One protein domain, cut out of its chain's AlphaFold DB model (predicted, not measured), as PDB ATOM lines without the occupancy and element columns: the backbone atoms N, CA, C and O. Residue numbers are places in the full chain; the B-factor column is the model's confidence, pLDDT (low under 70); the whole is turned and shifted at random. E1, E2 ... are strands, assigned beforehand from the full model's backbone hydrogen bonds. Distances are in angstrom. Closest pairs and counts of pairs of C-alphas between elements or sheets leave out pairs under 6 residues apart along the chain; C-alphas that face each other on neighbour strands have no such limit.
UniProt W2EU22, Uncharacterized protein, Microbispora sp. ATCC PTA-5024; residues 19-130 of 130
ATOM      1  N   VAL A  19     180.438 264.292 296.152       95.31
ATOM      2  CA  VAL A  19     180.843 265.644 295.749       95.31
ATOM      3  C   VAL A  19     179.712 266.238 294.929       95.31
ATOM      4  O   VAL A  19     179.302 265.644 293.937       95.31
ATOM      5  N   THR A  20     179.231 267.412 295.336       93.38
ATOM      6  CA  THR A  20     178.366 268.258 294.510       93.38
ATOM      7  C   THR A  20     179.131 269.532 294.204       93.38
ATOM      8  O   THR A  20     179.512 270.261 295.117       93.38
ATOM      9  N   ASP A  21     179.374 269.779 292.926       91.06
ATOM     10  CA  ASP A  21     180.095 270.946 292.448       91.06
ATOM     11  C   ASP A  21     179.133 271.823 291.645       91.06
ATOM     12  O   ASP A  21     178.701 271.473 290.544       91.06
ATOM     13  N   THR A  22     178.773 272.956 292.247       89.56
ATOM     14  CA  THR A  22     177.856 273.964 291.703       89.56
ATOM     15  C   THR A  22     178.589 275.208 291.209       89.56
ATOM     16  O   THR A  22     177.973 276.264 291.076       89.56
ATOM     17  N   ARG A  23     179.912 275.133 291.010       86.19
ATOM     18  CA  ARG A  23     180.699 276.257 290.490       86.19
ATOM     19  C   ARG A  23     180.294 276.562 289.040       86.19
ATOM     20  O   ARG A  23     179.774 275.699 288.332       86.19
ATOM     21  N   GLU A  24     180.549 277.799 288.613       78.44
ATOM     22  CA  GLU A  24     180.161 278.313 287.293       78.44
ATOM     23  C   GLU A  24     180.664 277.441 286.122       78.44
ATOM     24  O   GLU A  24     181.712 276.786 286.230       78.44
ATOM     25  N   PRO A  25     179.968 277.446 284.964       67.62
ATOM     26  CA  PRO A  25     180.441 276.792 283.748       67.62
ATOM     27  C   PRO A  25     181.836 277.315 283.356       67.62
ATOM     28  O   PRO A  25     181.981 278.435 282.884       67.62
ATOM     29  N   GLY A  26     182.870 276.500 283.578       68.50
ATOM     30  CA  GLY A  26     184.278 276.893 283.411       68.50
ATOM     31  C   GLY A  26     185.151 276.630 284.639       68.50
ATOM     32  O   GLY A  26     186.367 276.798 284.567       68.50
ATOM     33  N   ALA A  27     184.563 276.188 285.755       74.06
ATOM     34  CA  ALA A  27     185.327 275.699 286.893       74.06
ATOM     35  C   ALA A  27     186.277 274.568 286.469       74.06
ATOM     36  O   ALA A  27     185.898 273.643 285.744       74.06
ATOM     37  N   GLY A  28     187.528 274.675 286.917       82.19
ATOM     38  CA  GLY A  28     188.577 273.703 286.637       82.19
ATOM     39  C   GLY A  28     188.301 272.312 287.229       82.19
ATOM     40  O   GLY A  28     187.264 272.077 287.864       82.19
ATOM     41  N   PRO A  29     189.240 271.370 287.040       91.12
ATOM     42  CA  PRO A  29     189.126 270.038 287.618       91.12
ATOM     43  C   PRO A  29     189.072 270.124 289.148       91.12
ATOM     44  O   PRO A  29     189.505 271.112 289.741       91.12
ATOM     45  N   TRP A  30     188.559 269.076 289.786       93.00
ATOM     46  CA  TRP A  30     188.636 268.926 291.238       93.00
ATOM     47  C   TRP A  30     189.271 267.593 291.603       93.00
ATOM     48  O   TRP A  30     189.191 266.610 290.855       93.00
ATOM     49  N   THR A  31     189.908 267.556 292.769       95.94
ATOM     50  CA  THR A  31     190.484 266.338 293.340       95.94
ATOM     51  C   THR A  31     190.071 266.188 294.794       95.94
ATOM     52  O   THR A  31     190.256 267.082 295.616       95.94
ATOM     53  N   VAL A  32     189.540 265.017 295.129       97.88
ATOM     54  CA  VAL A  32     189.243 264.619 296.500       97.88
ATOM     55  C   VAL A  32     190.442 263.879 297.061       97.88
ATOM     56  O   VAL A  32     190.845 262.829 296.552       97.88
ATOM     57  N   THR A  33     190.979 264.406 298.152       98.38
ATOM     58  CA  THR A  33     192.042 263.781 298.933       98.38
ATOM     59  C   THR A  33     191.444 263.096 300.155       98.38
ATOM     60  O   THR A  33     190.625 263.684 300.857       98.38
ATOM     61  N   VAL A  34     191.862 261.860 300.422       98.38
ATOM     62  CA  VAL A  34     191.584 261.128 301.658       98.38
ATOM     63  C   VAL A  34     192.826 261.095 302.544       98.38
ATOM     64  O   VAL A  34     193.947 260.884 302.075       98.38
ATOM     65  N   SER A  35     192.630 261.285 303.843       97.88
ATOM     66  CA  SER A  35     193.670 261.149 304.863       97.88
ATOM     67  C   SER A  35     193.122 260.475 306.119       97.88
ATOM     68  O   SER A  35     191.911 260.434 306.327       97.88
ATOM     69  N   SER A  36     194.018 259.927 306.939       97.75
ATOM     70  CA  SER A  36     193.687 259.281 308.211       97.75
ATOM     71  C   SER A  36     194.555 259.836 309.328       97.75
ATOM     72  O   SER A  36     195.745 260.076 309.120       97.75
ATOM     73  N   THR A  37     193.999 259.947 310.530       97.69
ATOM     74  CA  THR A  37     194.799 260.025 311.758       97.69
ATOM     75  C   THR A  37     195.257 258.632 312.177       97.69
ATOM     76  O   THR A  37     194.747 257.622 311.683       97.69
ATOM     77  N   ASP A  38     196.185 258.571 313.130       96.81
ATOM     78  CA  ASP A  38     196.381 257.350 313.906       96.81
ATOM     79  C   ASP A  38     195.130 257.045 314.747       96.81
ATOM     80  O   ASP A  38     194.307 257.929 315.020       96.81
ATOM     81  N   TYR A  39     194.980 255.781 315.134       95.75
ATOM     82  CA  TYR A  39     193.866 255.304 315.944       95.75
ATOM     83  C   TYR A  39     194.359 255.056 317.361       95.75
ATOM     84  O   TYR A  39     195.168 254.158 317.585       95.75
ATOM     85  N   SER A  40     193.849 255.818 318.322       96.06
ATOM     86  CA  SER A  40     194.288 255.739 319.717       96.06
ATOM     87  C   SER A  40     193.209 255.134 320.597       96.06
ATOM     88  O   SER A  40     192.018 255.419 320.435       96.06
ATOM     89  N   ARG A  41     193.625 254.301 321.549       95.38
ATOM     90  CA  ARG A  41     192.744 253.742 322.572       95.38
ATOM     91  C   ARG A  41     192.185 254.872 323.435       95.38
ATOM     92  O   ARG A  41     192.930 255.742 323.879       95.38
ATOM     93  N   THR A  42     190.880 254.857 323.684       93.31
ATOM     94  CA  THR A  42     190.182 255.941 324.400       93.31
ATOM     95  C   THR A  42     190.340 255.874 325.921       93.31
ATOM     96  O   THR A  42     189.900 256.779 326.622       93.31
ATOM     97  N   THR A  43     190.940 254.804 326.441       91.75
ATOM     98  CA  THR A  43     191.148 254.548 327.874       91.75
ATOM     99  C   THR A  43     192.593 254.140 328.143       91.75
ATOM    100  O   THR A  43     193.239 253.564 327.270       91.75
ATOM    101  N   ALA A  44     193.079 254.354 329.368       90.69
ATOM    102  CA  ALA A  44     194.430 253.971 329.774       90.69
ATOM    103  C   ALA A  44     194.637 252.433 329.821       90.69
ATOM    104  O   ALA A  44     193.696 251.703 330.152       90.69
ATOM    105  N   PRO A  45     195.840 251.913 329.497       89.81
ATOM    106  CA  PRO A  45     196.965 252.646 328.914       89.81
ATOM    107  C   PRO A  45     196.646 253.132 327.492       89.81
ATOM    108  O   PRO A  45     195.912 252.469 326.754       89.81
ATOM    109  N   VAL A  46     197.184 254.300 327.127       90.56
ATOM    110  CA  VAL A  46     197.054 254.836 325.766       90.56
ATOM    111  C   VAL A  46     197.917 253.987 324.846       90.56
ATOM    112  O   VAL A  46     199.126 253.876 325.030       90.56
ATOM    113  N   VAL A  47     197.270 253.382 323.861       94.88
ATOM    114  CA  VAL A  47     197.899 252.550 322.841       94.88
ATOM    115  C   VAL A  47     197.457 253.068 321.487       94.88
ATOM    116  O   VAL A  47     196.278 253.374 321.310       94.88
ATOM    117  N   THR A  48     198.379 253.119 320.531       95.06
ATOM    118  CA  THR A  48     198.124 253.680 319.204       95.06
ATOM    119  C   THR A  48     198.352 252.634 318.123       95.06
ATOM    120  O   THR A  48     199.387 251.974 318.085       95.06
ATOM    121  N   ILE A  49     197.391 252.514 317.213       95.69
ATOM    122  CA  ILE A  49     197.541 251.815 315.941       95.69
ATOM    123  C   ILE A  49     197.840 252.881 314.891       95.69
ATOM    124  O   ILE A  49     197.010 253.756 314.626       95.69
ATOM    125  N   SER A  50     199.032 252.824 314.297       96.81
ATOM    126  CA  SER A  50     199.420 253.809 313.286       96.81
ATOM    127  C   SER A  50     198.536 253.710 312.043       96.81
ATOM    128  O   SER A  50     198.207 252.607 311.595       96.81
ATOM    129  N   ARG A  51     198.230 254.857 311.434       96.56
ATOM    130  CA  ARG A  51     197.532 255.000 310.150       96.56
ATOM    131  C   ARG A  51     198.208 254.268 308.991       96.56
ATOM    132  O   ARG A  51     197.562 253.994 307.987       96.56
ATOM    133  N   SER A  52     199.491 253.921 309.116       96.25
ATOM    134  CA  SER A  52     200.186 253.066 308.145       96.25
ATOM    135  C   SER A  52     199.573 251.665 308.044       96.25
ATOM    136  O   SER A  52     199.643 251.059 306.977       96.25
ATOM    137  N   ASN A  53     198.912 251.197 309.109       96.50
ATOM    138  CA  ASN A  53     198.173 249.935 309.137       96.50
ATOM    139  C   ASN A  53     196.769 250.030 308.519       96.50
ATOM    140  O   ASN A  53     196.018 249.053 308.536       96.50
ATOM    141  N   MET A  54     196.401 251.200 308.000       96.88
ATOM    142  CA  MET A  54     195.135 251.431 307.321       96.88
ATOM    143  C   MET A  54     195.383 251.397 305.818       96.88
ATOM    144  O   MET A  54     196.205 252.163 305.302       96.88
ATOM    145  N   THR A  55     194.661 250.540 305.108       97.94
ATOM    146  CA  THR A  55     194.609 250.558 303.648       97.94
ATOM    147  C   THR A  55     193.229 250.976 303.175       97.94
ATOM    148  O   THR A  55     192.212 250.719 303.814       97.94
ATOM    149  N   TYR A  56     193.198 251.683 302.057       98.19
ATOM    150  CA  TYR A  56     192.007 252.316 301.520       98.19
ATOM    151  C   TYR A  56     191.881 252.009 300.039       98.19
ATOM    152  O   TYR A  56     192.879 251.990 299.315       98.19
ATOM    153  N   TRP A  57     190.646 251.839 299.587       98.38
ATOM    154  CA  TRP A  57     190.312 251.953 298.177       98.38
ATOM    155  C   TRP A  57     188.980 252.687 298.012       98.38
ATOM    156  O   TRP A  57     188.054 252.519 298.807       98.38
ATOM    157  N   SER A  58     188.898 253.549 296.998       97.69
ATOM    158  CA  SER A  58     187.734 254.409 296.772       97.69
ATOM    159  C   SER A  58     186.521 253.640 296.269       97.69
ATOM    160  O   SER A  58     185.393 254.038 296.532       97.69
ATOM    161  N   GLY A  59     186.754 252.565 295.521       98.00
ATOM    162  CA  GLY A  59     185.720 251.933 294.715       98.00
ATOM    163  C   GLY A  59     185.387 252.745 293.461       98.00
ATOM    164  O   GLY A  59     185.936 253.839 293.262       98.00
ATOM    165  N   PRO A  60     184.543 252.190 292.576       97.25
ATOM    166  CA  PRO A  60     184.056 252.895 291.399       97.25
ATOM    167  C   PRO A  60     183.027 253.967 291.787       97.25
ATOM    168  O   PRO A  60     182.488 253.963 292.897       97.25
ATOM    169  N   ALA A  61     182.716 254.866 290.850       96.69
ATOM    170  CA  ALA A  61     181.557 255.739 291.006       96.69
ATOM    171  C   ALA A  61     180.270 254.902 291.082       96.69
ATOM    172  O   ALA A  61     180.083 253.965 290.306       96.69
ATOM    173  N   THR A  62     179.382 255.259 292.004       97.38
ATOM    174  CA  THR A  62     178.053 254.650 292.152       97.38
ATOM    175  C   THR A  62     176.953 255.509 291.544       97.38
ATOM    176  O   THR A  62     175.922 254.980 291.140       97.38
ATOM    177  N   ALA A  63     177.171 256.821 291.443       95.81
ATOM    178  CA  ALA A  63     176.306 257.743 290.720       95.81
ATOM    179  C   ALA A  63     177.118 258.941 290.216       95.81
ATOM    180  O   ALA A  63     177.980 259.453 290.933       95.81
ATOM    181  N   THR A  64     176.827 259.399 289.000       93.69
ATOM    182  CA  THR A  64     177.427 260.602 288.417       93.69
ATOM    183  C   THR A  64     176.378 261.431 287.685       93.69
ATOM    184  O   THR A  64     175.393 260.907 287.164       93.69
ATOM    185  N   GLN A  65     176.591 262.743 287.647       90.50
ATOM    186  CA  GLN A  65     175.802 263.684 286.859       90.50
ATOM    187  C   GLN A  65     176.707 264.795 286.321       90.50
ATOM    188  O   GLN A  65     177.666 265.199 286.983       90.50
ATOM    189  N   GLY A  66     176.359 265.331 285.152       86.25
ATOM    190  CA  GLY A  66     177.106 266.400 284.491       86.25
ATOM    191  C   GLY A  66     178.219 265.862 283.591       86.25
ATOM    192  O   GLY A  66     178.370 264.656 283.411       86.25
ATOM    193  N   GLY A  67     178.971 266.776 282.978       81.56
ATOM    194  CA  GLY A  67     180.095 266.429 282.103       81.56
ATOM    195  C   GLY A  67     181.390 266.129 282.864       81.56
ATOM    196  O   GLY A  67     181.517 266.422 284.056       81.56
ATOM    197  N   GLY A  68     182.395 265.647 282.140       83.94
ATOM    198  CA  GLY A  68     183.738 265.353 282.642       83.94
ATOM    199  C   GLY A  68     183.946 263.866 282.909       83.94
ATOM    200  O   GLY A  68     182.993 263.092 282.994       83.94
ATOM    201  N   ASN A  69     185.209 263.458 283.029       90.12
ATOM    202  CA  ASN A  69     185.543 262.090 283.400       90.12
ATOM    203  C   ASN A  69     185.743 262.006 284.911       90.12
ATOM    204  O   ASN A  69     186.589 262.711 285.462       90.12
ATOM    205  N   PHE A  70     184.981 261.135 285.560       93.56
ATOM    206  CA  PHE A  70     185.055 260.867 286.990       93.56
ATOM    207  C   PHE A  70     185.987 259.677 287.206       93.56
ATOM    208  O   PHE A  70     185.655 258.541 286.873       93.56
ATOM    209  N   ILE A  71     187.169 259.946 287.755       96.12
ATOM    210  CA  ILE A  71     188.254 258.978 287.872       96.12
ATOM    211  C   ILE A  71     188.396 258.552 289.341       96.12
ATOM    212  O   ILE A  71     188.809 259.361 290.178       96.12
ATOM    213  N   PRO A  72     188.090 257.288 289.684       97.44
ATOM    214  CA  PRO A  72     188.356 256.767 291.017       97.44
ATOM    215  C   PRO A  72     189.862 256.651 291.251       97.44
ATOM    216  O   PRO A  72     190.609 256.240 290.363       97.44
ATOM    217  N   GLY A  73     190.313 256.957 292.465       97.88
ATOM    218  CA  GLY A  73     191.719 256.794 292.824       97.88
ATOM    219  C   GLY A  73     192.142 255.325 292.858       97.88
ATOM    220  O   GLY A  73     193.220 254.974 292.379       97.88
ATOM    221  N   GLN A  74     191.311 254.465 293.453       98.38
ATOM    222  CA  GLN A  74     191.552 253.027 293.591       98.38
ATOM    223  C   GLN A  74     190.225 252.280 293.367       98.38
ATOM    224  O   GLN A  74     189.471 252.069 294.323       98.38
ATOM    225  N   PRO A  75     189.889 251.912 292.115       97.00
ATOM    226  CA  PRO A  75     188.565 251.383 291.789       97.00
ATOM    227  C   PRO A  75     188.272 250.004 292.389       97.00
ATOM    228  O   PRO A  75     187.105 249.639 292.504       97.00
ATOM    229  N   THR A  76     189.293 249.234 292.773       97.44
ATOM    230  CA  THR A  76     189.123 247.864 293.276       97.44
ATOM    231  C   THR A  76     189.961 247.587 294.522       97.44
ATOM    232  O   THR A  76     190.971 248.248 294.774       97.44
ATOM    233  N   ALA A  77     189.589 246.545 295.271       96.25
ATOM    234  CA  ALA A  77     190.338 246.085 296.441       96.25
ATOM    235  C   ALA A  77     191.786 245.664 296.117       96.25
ATOM    236  O   ALA A  77     192.672 245.831 296.953       96.25
ATOM    237  N   ALA A  78     192.052 245.172 294.900       97.12
ATOM    238  CA  ALA A  78     193.403 244.817 294.453       97.12
ATOM    239  C   ALA A  78     194.337 246.037 294.344       97.12
ATOM    240  O   ALA A  78     195.554 245.892 294.361       97.12
ATOM    241  N   GLN A  79     193.765 247.239 294.255       97.81
ATOM    242  CA  GLN A  79     194.484 248.507 294.136       97.81
ATOM    243  C   GLN A  79     194.502 249.290 295.452       97.81
ATOM    244  O   GLN A  79     194.804 250.480 295.442       97.81
ATOM    245  N   GLN A  80     194.153 248.660 296.578       97.44
ATOM    246  CA  GLN A  80     194.180 249.327 297.875       97.44
ATOM    247  C   GLN A  80     195.562 249.912 298.185       97.44
ATOM    248  O   GLN A  80     196.600 249.304 297.922       97.44
ATOM    249  N   VAL A  81     195.574 251.096 298.788       98.25
ATOM    250  CA  VAL A  81     196.795 251.835 299.123       98.25
ATOM    251  C   VAL A  81     196.848 252.136 300.612       98.25
ATOM    252  O   VAL A  81     195.822 252.369 301.245       98.25
ATOM    253  N   SER A  82     198.052 252.168 301.183       97.56
ATOM    254  CA  SER A  82     198.237 252.599 302.575       97.56
ATOM    255  C   SER A  82     197.946 254.095 302.739       97.56
ATOM    256  O   SER A  82     198.385 254.913 301.918       97.56
ATOM    257  N   LEU A  83     197.277 254.448 303.842       97.69
ATOM    258  CA  LEU A  83     197.034 255.823 304.298       97.69
ATOM    259  C   LEU A  83     198.190 256.380 305.159       97.69
ATOM    260  O   LEU A  83     198.016 257.340 305.916       97.69
ATOM    261  N   SER A  84     199.398 255.821 305.013       96.88
ATOM    262  CA  SER A  84     200.657 256.378 305.541       96.88
ATOM    263  C   SER A  84     201.019 257.752 304.964       96.88
ATOM    264  O   SER A  84     201.835 258.473 305.540       96.88
ATOM    265  N   VAL A  85     200.330 258.195 303.915       97.50
ATOM    266  CA  VAL A  85     200.283 259.573 303.402       97.50
ATOM    267  C   VAL A  85     198.872 259.854 302.860       97.50
ATOM    268  O   VAL A  85     198.141 258.891 302.601       97.50
ATOM    269  N   PRO A  86     198.468 261.124 302.678       97.88
ATOM    270  CA  PRO A  86     197.233 261.448 301.967       97.88
ATOM    271  C   PRO A  86     197.207 260.841 300.556       97.88
ATOM    272  O   PRO A  86     198.243 260.729 299.898       97.88
ATOM    273  N   ARG A  87     196.023 260.436 300.092       98.31
ATOM    274  CA  ARG A  87     195.817 259.777 298.792       98.31
ATOM    275  C   ARG A  87     194.700 260.446 298.014       98.31
ATOM    276  O   ARG A  87     193.743 260.930 298.606       98.31
ATOM    277  N   THR A  88     194.769 260.398 296.691       98.19
ATOM    278  CA  THR A  88     193.615 260.738 295.855       98.19
ATOM    279  C   THR A  88     192.550 259.660 296.009       98.19
ATOM    280  O   THR A  88     192.800 258.494 295.703       98.19
ATOM    281  N   ALA A  89     191.370 260.055 296.478       97.69
ATOM    282  CA  ALA A  89     190.191 259.203 296.541       97.69
ATOM    283  C   ALA A  89     189.424 259.228 295.219       97.69
ATOM    284  O   ALA A  89     188.987 258.186 294.741       97.69
ATOM    285  N   PHE A  90     189.260 260.414 294.640       97.38
ATOM    286  CA  PHE A  90     188.473 260.608 293.433       97.38
ATOM    287  C   PHE A  90     188.899 261.904 292.742       97.38
ATOM    288  O   PHE A  90     189.278 262.859 293.420       97.38
ATOM    289  N   SER A  91     188.836 261.971 291.420       95.31
ATOM    290  CA  SER A  91     189.042 263.214 290.679       95.31
ATOM    291  C   SER A  91     188.050 263.358 289.537       95.31
ATOM    292  O   SER A  91     187.417 262.395 289.100       95.31
ATOM    293  N   ARG A  92     187.923 264.586 289.044       92.06
ATOM    294  CA  ARG A  92     187.165 264.903 287.840       92.06
ATOM    295  C   ARG A  92     188.039 265.685 286.873       92.06
ATOM    296  O   ARG A  92     188.672 266.663 287.267       92.06
ATOM    297  N   THR A  93     188.038 265.292 285.604       88.19
ATOM    298  CA  THR A  93     188.672 266.073 284.533       88.19
ATOM    299  C   THR A  93     187.770 267.206 284.051       88.19
ATOM    300  O   THR A  93     186.544 267.134 284.141       88.19
ATOM    301  N   THR A  94     188.377 268.270 283.529       74.44
ATOM    302  CA  THR A  94     187.657 269.485 283.147       74.44
ATOM    303  C   THR A  94     186.609 269.216 282.071       74.44
ATOM    304  O   THR A  94     186.926 268.793 280.961       74.44
ATOM    305  N   GLN A  95     185.362 269.539 282.396       65.38
ATOM    306  CA  GLN A  95     184.297 269.839 281.445       65.38
ATOM    307  C   GLN A  95     183.305 270.777 282.145       65.38
ATOM    308  O   GLN A  95     183.144 270.727 283.362       65.38
ATOM    309  N   ASN A  96     182.651 271.664 281.406       67.62
ATOM    310  CA  ASN A  96     181.833 272.712 282.014       67.62
ATOM    311  C   ASN A  96     180.546 272.165 282.652       67.62
ATOM    312  O   ASN A  96     179.963 271.195 282.167       67.62
ATOM    313  N   GLY A  97     180.092 272.843 283.709       76.81
ATOM    314  CA  GLY A  97     178.755 272.691 284.277       76.81
ATOM    315  C   GLY A  97     178.702 272.049 285.663       76.81
ATOM    316  O   GLY A  97     179.665 271.441 286.144       76.81
ATOM    317  N   VAL A  98     177.525 272.193 286.276       85.62
ATOM    318  CA  VAL A  98     177.171 271.573 287.555       85.62
ATOM    319  C   VAL A  98     177.329 270.064 287.445       85.62
ATOM    320  O   VAL A  98     176.914 269.449 286.457       85.62
ATOM    321  N   ASN A  99     177.954 269.468 288.452       88.94
ATOM    322  CA  ASN A  99     178.268 268.053 288.447       88.94
ATOM    323  C   ASN A  99     178.152 267.426 289.834       88.94
ATOM    324  O   ASN A  99     178.273 268.093 290.863       88.94
ATOM    325  N   ASN A 100     177.919 266.118 289.842       92.50
ATOM    326  CA  ASN A 100     177.900 265.312 291.051       92.50
ATOM    327  C   ASN A 100     178.650 264.003 290.807       92.50
ATOM    328  O   ASN A 100     178.537 263.412 289.732       92.50
ATOM    329  N   CYS A 101     179.390 263.548 291.813       95.25
ATOM    330  CA  CYS A 101     179.955 262.209 291.847       95.25
ATOM    331  C   CYS A 101     179.776 261.602 293.234       95.25
ATOM    332  O   CYS A 101     180.159 262.213 294.232       95.25
ATOM    333  N   SER A 102     179.255 260.380 293.284       97.56
ATOM    334  CA  SER A 102     179.118 259.586 294.500       97.56
ATOM    335  C   SER A 102     179.886 258.270 294.396       97.56
ATOM    336  O   SER A 102     179.959 257.680 293.318       97.56
ATOM    337  N   TRP A 103     180.457 257.805 295.507       98.00
ATOM    338  CA  TRP A 103     181.129 256.504 295.616       98.00
ATOM    339  C   TRP A 103     181.038 255.945 297.042       98.00
ATOM    340  O   TRP A 103     180.697 256.660 297.986       98.00
ATOM    341  N   ILE A 104     181.345 254.655 297.198       97.94
ATOM    342  CA  ILE A 104     181.327 253.941 298.484       97.94
ATOM    343  C   ILE A 104     182.744 253.408 298.749       97.94
ATOM    344  O   ILE A 104     183.101 252.345 298.233       97.94
ATOM    345  N   PRO A 105     183.574 254.136 299.519       97.88
ATOM    346  CA  PRO A 105     184.928 253.700 299.816       97.88
ATOM    347  C   PRO A 105     184.964 252.527 300.787       97.88
ATOM    348  O   PRO A 105     184.019 252.277 301.529       97.88
ATOM    349  N   THR A 106     186.098 251.840 300.846       97.81
ATOM    350  CA  THR A 106     186.351 250.799 301.844       97.81
ATOM    351  C   THR A 106     187.671 251.059 302.552       97.81
ATOM    352  O   THR A 106     188.690 251.358 301.925       97.81
ATOM    353  N   LEU A 107     187.640 250.918 303.874       97.25
ATOM    354  CA  LEU A 107     188.792 250.990 304.758       97.25
ATOM    355  C   LEU A 107     189.081 249.596 305.311       97.25
ATOM    356  O   LEU A 107     188.211 248.963 305.907       97.25
ATOM    357  N   ASN A 108     190.320 249.157 305.164       96.88
ATOM    358  CA  ASN A 108     190.849 247.961 305.792       96.88
ATOM    359  C   ASN A 108     191.806 248.379 306.907       96.88
ATOM    360  O   ASN A 108     192.723 249.173 306.701       96.88
ATOM    361  N   VAL A 109     191.588 247.835 308.097       95.88
ATOM    362  CA  VAL A 109     192.375 248.101 309.297       95.88
ATOM    363  C   VAL A 109     193.091 246.821 309.687       95.88
ATOM    364  O   VAL A 109     192.451 245.847 310.081       95.88
ATOM    365  N   SER A 110     194.413 246.824 309.586       95.81
ATOM    366  CA  SER A 110     195.253 245.743 310.098       95.81
ATOM    367  C   SER A 110     195.633 246.062 311.536       95.81
ATOM    368  O   SER A 110     196.284 247.069 311.804       95.81
ATOM    369  N   VAL A 111     195.208 245.245 312.490       94.69
ATOM    370  CA  VAL A 111     195.506 245.484 313.904       94.69
ATOM    371  C   VAL A 111     196.781 244.725 314.269       94.69
ATOM    372  O   VAL A 111     196.778 243.499 314.190       94.69
ATOM    373  N   PRO A 112     197.870 245.398 314.689       93.69
ATOM    374  CA  PRO A 112     199.078 244.706 315.127       93.69
ATOM    375  C   PRO A 112     198.791 243.741 316.281       93.69
ATOM    376  O   PRO A 112     197.968 244.023 317.150       93.69
ATOM    377  N   PHE A 113     199.479 242.599 316.305       90.88
ATOM    378  CA  PHE A 113     199.385 241.670 317.434       90.88
ATOM    379  C   PHE A 113     200.116 242.216 318.668       90.88
ATOM    380  O   PHE A 113     199.592 242.190 319.778       90.88
ATOM    381  N   ALA A 114     201.324 242.746 318.466       88.75
ATOM    382  CA  ALA A 114     202.152 243.268 319.543       88.75
ATOM    383  C   ALA A 114     201.731 244.688 319.945       88.75
ATOM    384  O   ALA A 114     201.481 245.544 319.098       88.75
ATOM    385  N   GLY A 115     201.689 244.942 321.255       83.62
ATOM    386  CA  GLY A 115     201.453 246.274 321.819       83.62
ATOM    387  C   GLY A 115     200.001 246.756 321.770       83.62
ATOM    388  O   GLY A 115     199.690 247.742 322.430       83.62
ATOM    389  N   VAL A 116     199.104 246.066 321.058       90.50
ATOM    390  CA  VAL A 116     197.663 246.359 321.037       90.50
ATOM    391  C   VAL A 116     196.964 245.631 322.181       90.50
ATOM    392  O   VAL A 116     197.194 244.449 322.416       90.50
ATOM    393  N   THR A 117     196.082 246.334 322.889       90.25
ATOM    394  CA  THR A 117     195.300 245.775 324.000       90.25
ATOM    395  C   THR A 117     193.812 245.945 323.741       90.25
ATOM    396  O   THR A 117     193.394 246.838 323.006       90.25
ATOM    397  N   THR A 118     192.986 245.095 324.349       89.25
ATOM    398  CA  THR A 118     191.530 245.156 324.183       89.25
ATOM    399  C   THR A 118     190.982 246.518 324.613       89.25
ATOM    400  O   THR A 118     191.277 247.025 325.701       89.25
ATOM    401  N   GLY A 119     190.167 247.131 323.760       92.12
ATOM    402  CA  GLY A 119     189.510 248.397 324.050       92.12
ATOM    403  C   GLY A 119     188.985 249.083 322.800       92.12
ATOM    404  O   GLY A 119     189.078 248.561 321.691       92.12
ATOM    405  N   VAL A 120     188.428 250.274 323.001       94.12
ATOM    406  CA  VAL A 120     187.903 251.101 321.915       94.12
ATOM    407  C   VAL A 120     189.021 251.984 321.380       94.12
ATOM    408  O   VAL A 120     189.645 252.728 322.134       94.12
ATOM    409  N   TYR A 121     189.252 251.907 320.072       95.44
ATOM    410  CA  TYR A 121     190.195 252.751 319.346       95.44
ATOM    411  C   TYR A 121     189.434 253.771 318.506       95.44
ATOM    412  O   TYR A 121     188.454 253.430 317.841       95.44
ATOM    413  N   ARG A 122     189.892 255.024 318.516       95.44
ATOM    414  CA  ARG A 122     189.277 256.120 317.765       95.44
ATOM    415  C   ARG A 122     190.301 256.787 316.859       95.44
ATOM    416  O   ARG A 122     191.386 257.143 317.304       95.44
ATOM    417  N   GLY A 123     189.911 256.970 315.606       94.75
ATOM    418  CA  GLY A 123     190.639 257.718 314.589       94.75
ATOM    419  C   GLY A 123     189.647 258.413 313.661       94.75
ATOM    420  O   GLY A 123     188.433 258.212 313.777       94.75
ATOM    421  N   VAL A 124     190.160 259.253 312.770       95.75
ATOM    422  CA  VAL A 124     189.362 260.045 311.829       95.75
ATOM    423  C   VAL A 124     189.872 259.808 310.415       95.75
ATOM    424  O   VAL A 124     191.076 259.887 310.175       95.75
ATOM    425  N   ILE A 125     188.942 259.543 309.494       96.81
ATOM    426  CA  ILE A 125     189.176 259.617 308.052       96.81
ATOM    427  C   ILE A 125     188.552 260.911 307.543       96.81
ATOM    428  O   ILE A 125     187.386 261.182 307.829       96.81
ATOM    429  N   THR A 126     189.317 261.680 306.776       97.12
ATOM    430  CA  THR A 126     188.868 262.949 306.200       97.12
ATOM    431  C   THR A 126     188.945 262.880 304.687       97.12
ATOM    432  O   THR A 126     190.024 262.636 304.143       97.12
ATOM    433  N   HIS A 127     187.822 263.153 304.023       97.62
ATOM    434  CA  HIS A 127     187.753 263.449 302.593       97.62
ATOM    435  C   HIS A 127     187.623 264.961 302.408       97.62
ATOM    436  O   HIS A 127     186.681 265.567 302.913       97.62
ATOM    437  N   SER A 128     188.562 265.572 301.690       96.69
ATOM    438  CA  SER A 128     188.559 267.004 301.374       96.69
ATOM    439  C   SER A 128     188.678 267.211 299.871       96.69
ATOM    440  O   SER A 128     189.524 266.580 299.236       96.69
ATOM    441  N   VAL A 129     187.862 268.100 299.311       94.75
ATOM    442  CA  VAL A 129     187.893 268.469 297.891       94.75
ATOM    443  C   VAL A 129     188.634 269.794 297.704       94.75
ATOM    444  O   VAL A 129     188.454 270.711 298.507       94.75
ATOM    445  N   ALA A 130     189.461 269.869 296.663       88.75
ATOM    446  CA  ALA A 130     190.118 271.082 296.177       88.75
ATOM    447  C   ALA A 130     189.873 271.237 294.671       88.75
ATOM    448  O   ALA A 130     189.832 270.190 293.976       88.75
TER     449      ALA A 130
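This is residues 19 to 130 of the 130 residues of an uncharacterized protein of Microbispora sp. ATCC PTA-5024 (UniProt W2EU22). A long, narrow rod has at one end a sandwich, two sheets partly face to face: the curled sheet E6, E7, E2, E10 and the smaller sheet E1, E8, E5. E8 runs on into E9, which with E4 makes a third, two-stranded sheet farther along, and E2 runs on into E3 at the other end, among the long links of residues 42 to 53 and 111 to 124. The printed part has 112 residues with ten named strands, E1 to E10 in chain order, and no named helix; the three sheets are antiparallel. The class is all strand, though only 46 residues are in named strands, and the whole is loose, with a radius of gyration of the C-alphas of 16.9 A and spans of 54 by 26 by 20 A.

Begin at E1, residues 19 to 21, an edge strand antiparallel to E8, residues 99 to 103; look for N 19 and O 101, 2.8 A apart. On the other side of E8 is E5, residues 61 to 65, with N 62 and O 102 at 2.8 A. Next find E2, residues 30 to 36, an inner strand between E10, residues 125 to 129, with N 33 and O 128 at 2.8 A, and E7, residues 87 to 92, with N 32 and O 90 at 2.8 A. E6, residues 70 to 72, forms a hairpin with E7, N 71 and O 91 being 2.8 A apart. The two sheets' facing parts are 10.1 A centre to centre, their strands at 25 degrees. E3, residues 39 to 41, pairs with no named strand, but has short antiparallel pairings with residues 48 to 49 and 121 to 122. E4, residues 54 to 57, is antiparallel to E9, residues 106 to 110, with N 108 and O 55 at 2.8 A; E2 and E4 are near each other.

Find C-alpha 19 at (180.843, 265.644, 295.749), where E1 begins. E2, the longest strand, spans 20.2 A from C-alpha 30 at (188.636, 268.926, 291.238); E7 spans 14.9 A, E8 13.9 A, E10 13.5 A and E9 13.2 A. E3, E4, E5 and E6 are shorter. E10 ends at C-alpha 129, (187.893, 268.469, 297.891).

The C-alphas farthest apart are those of Pro 25 and Pro 45, 53.8 A. The printed part has no cut; its long links are E3 to E4, E6 to E7 and E9 to E10. Mean pLDDT of the printed part is 92.9; look for values under 70 at residues 25 to 26 and 95 to 96.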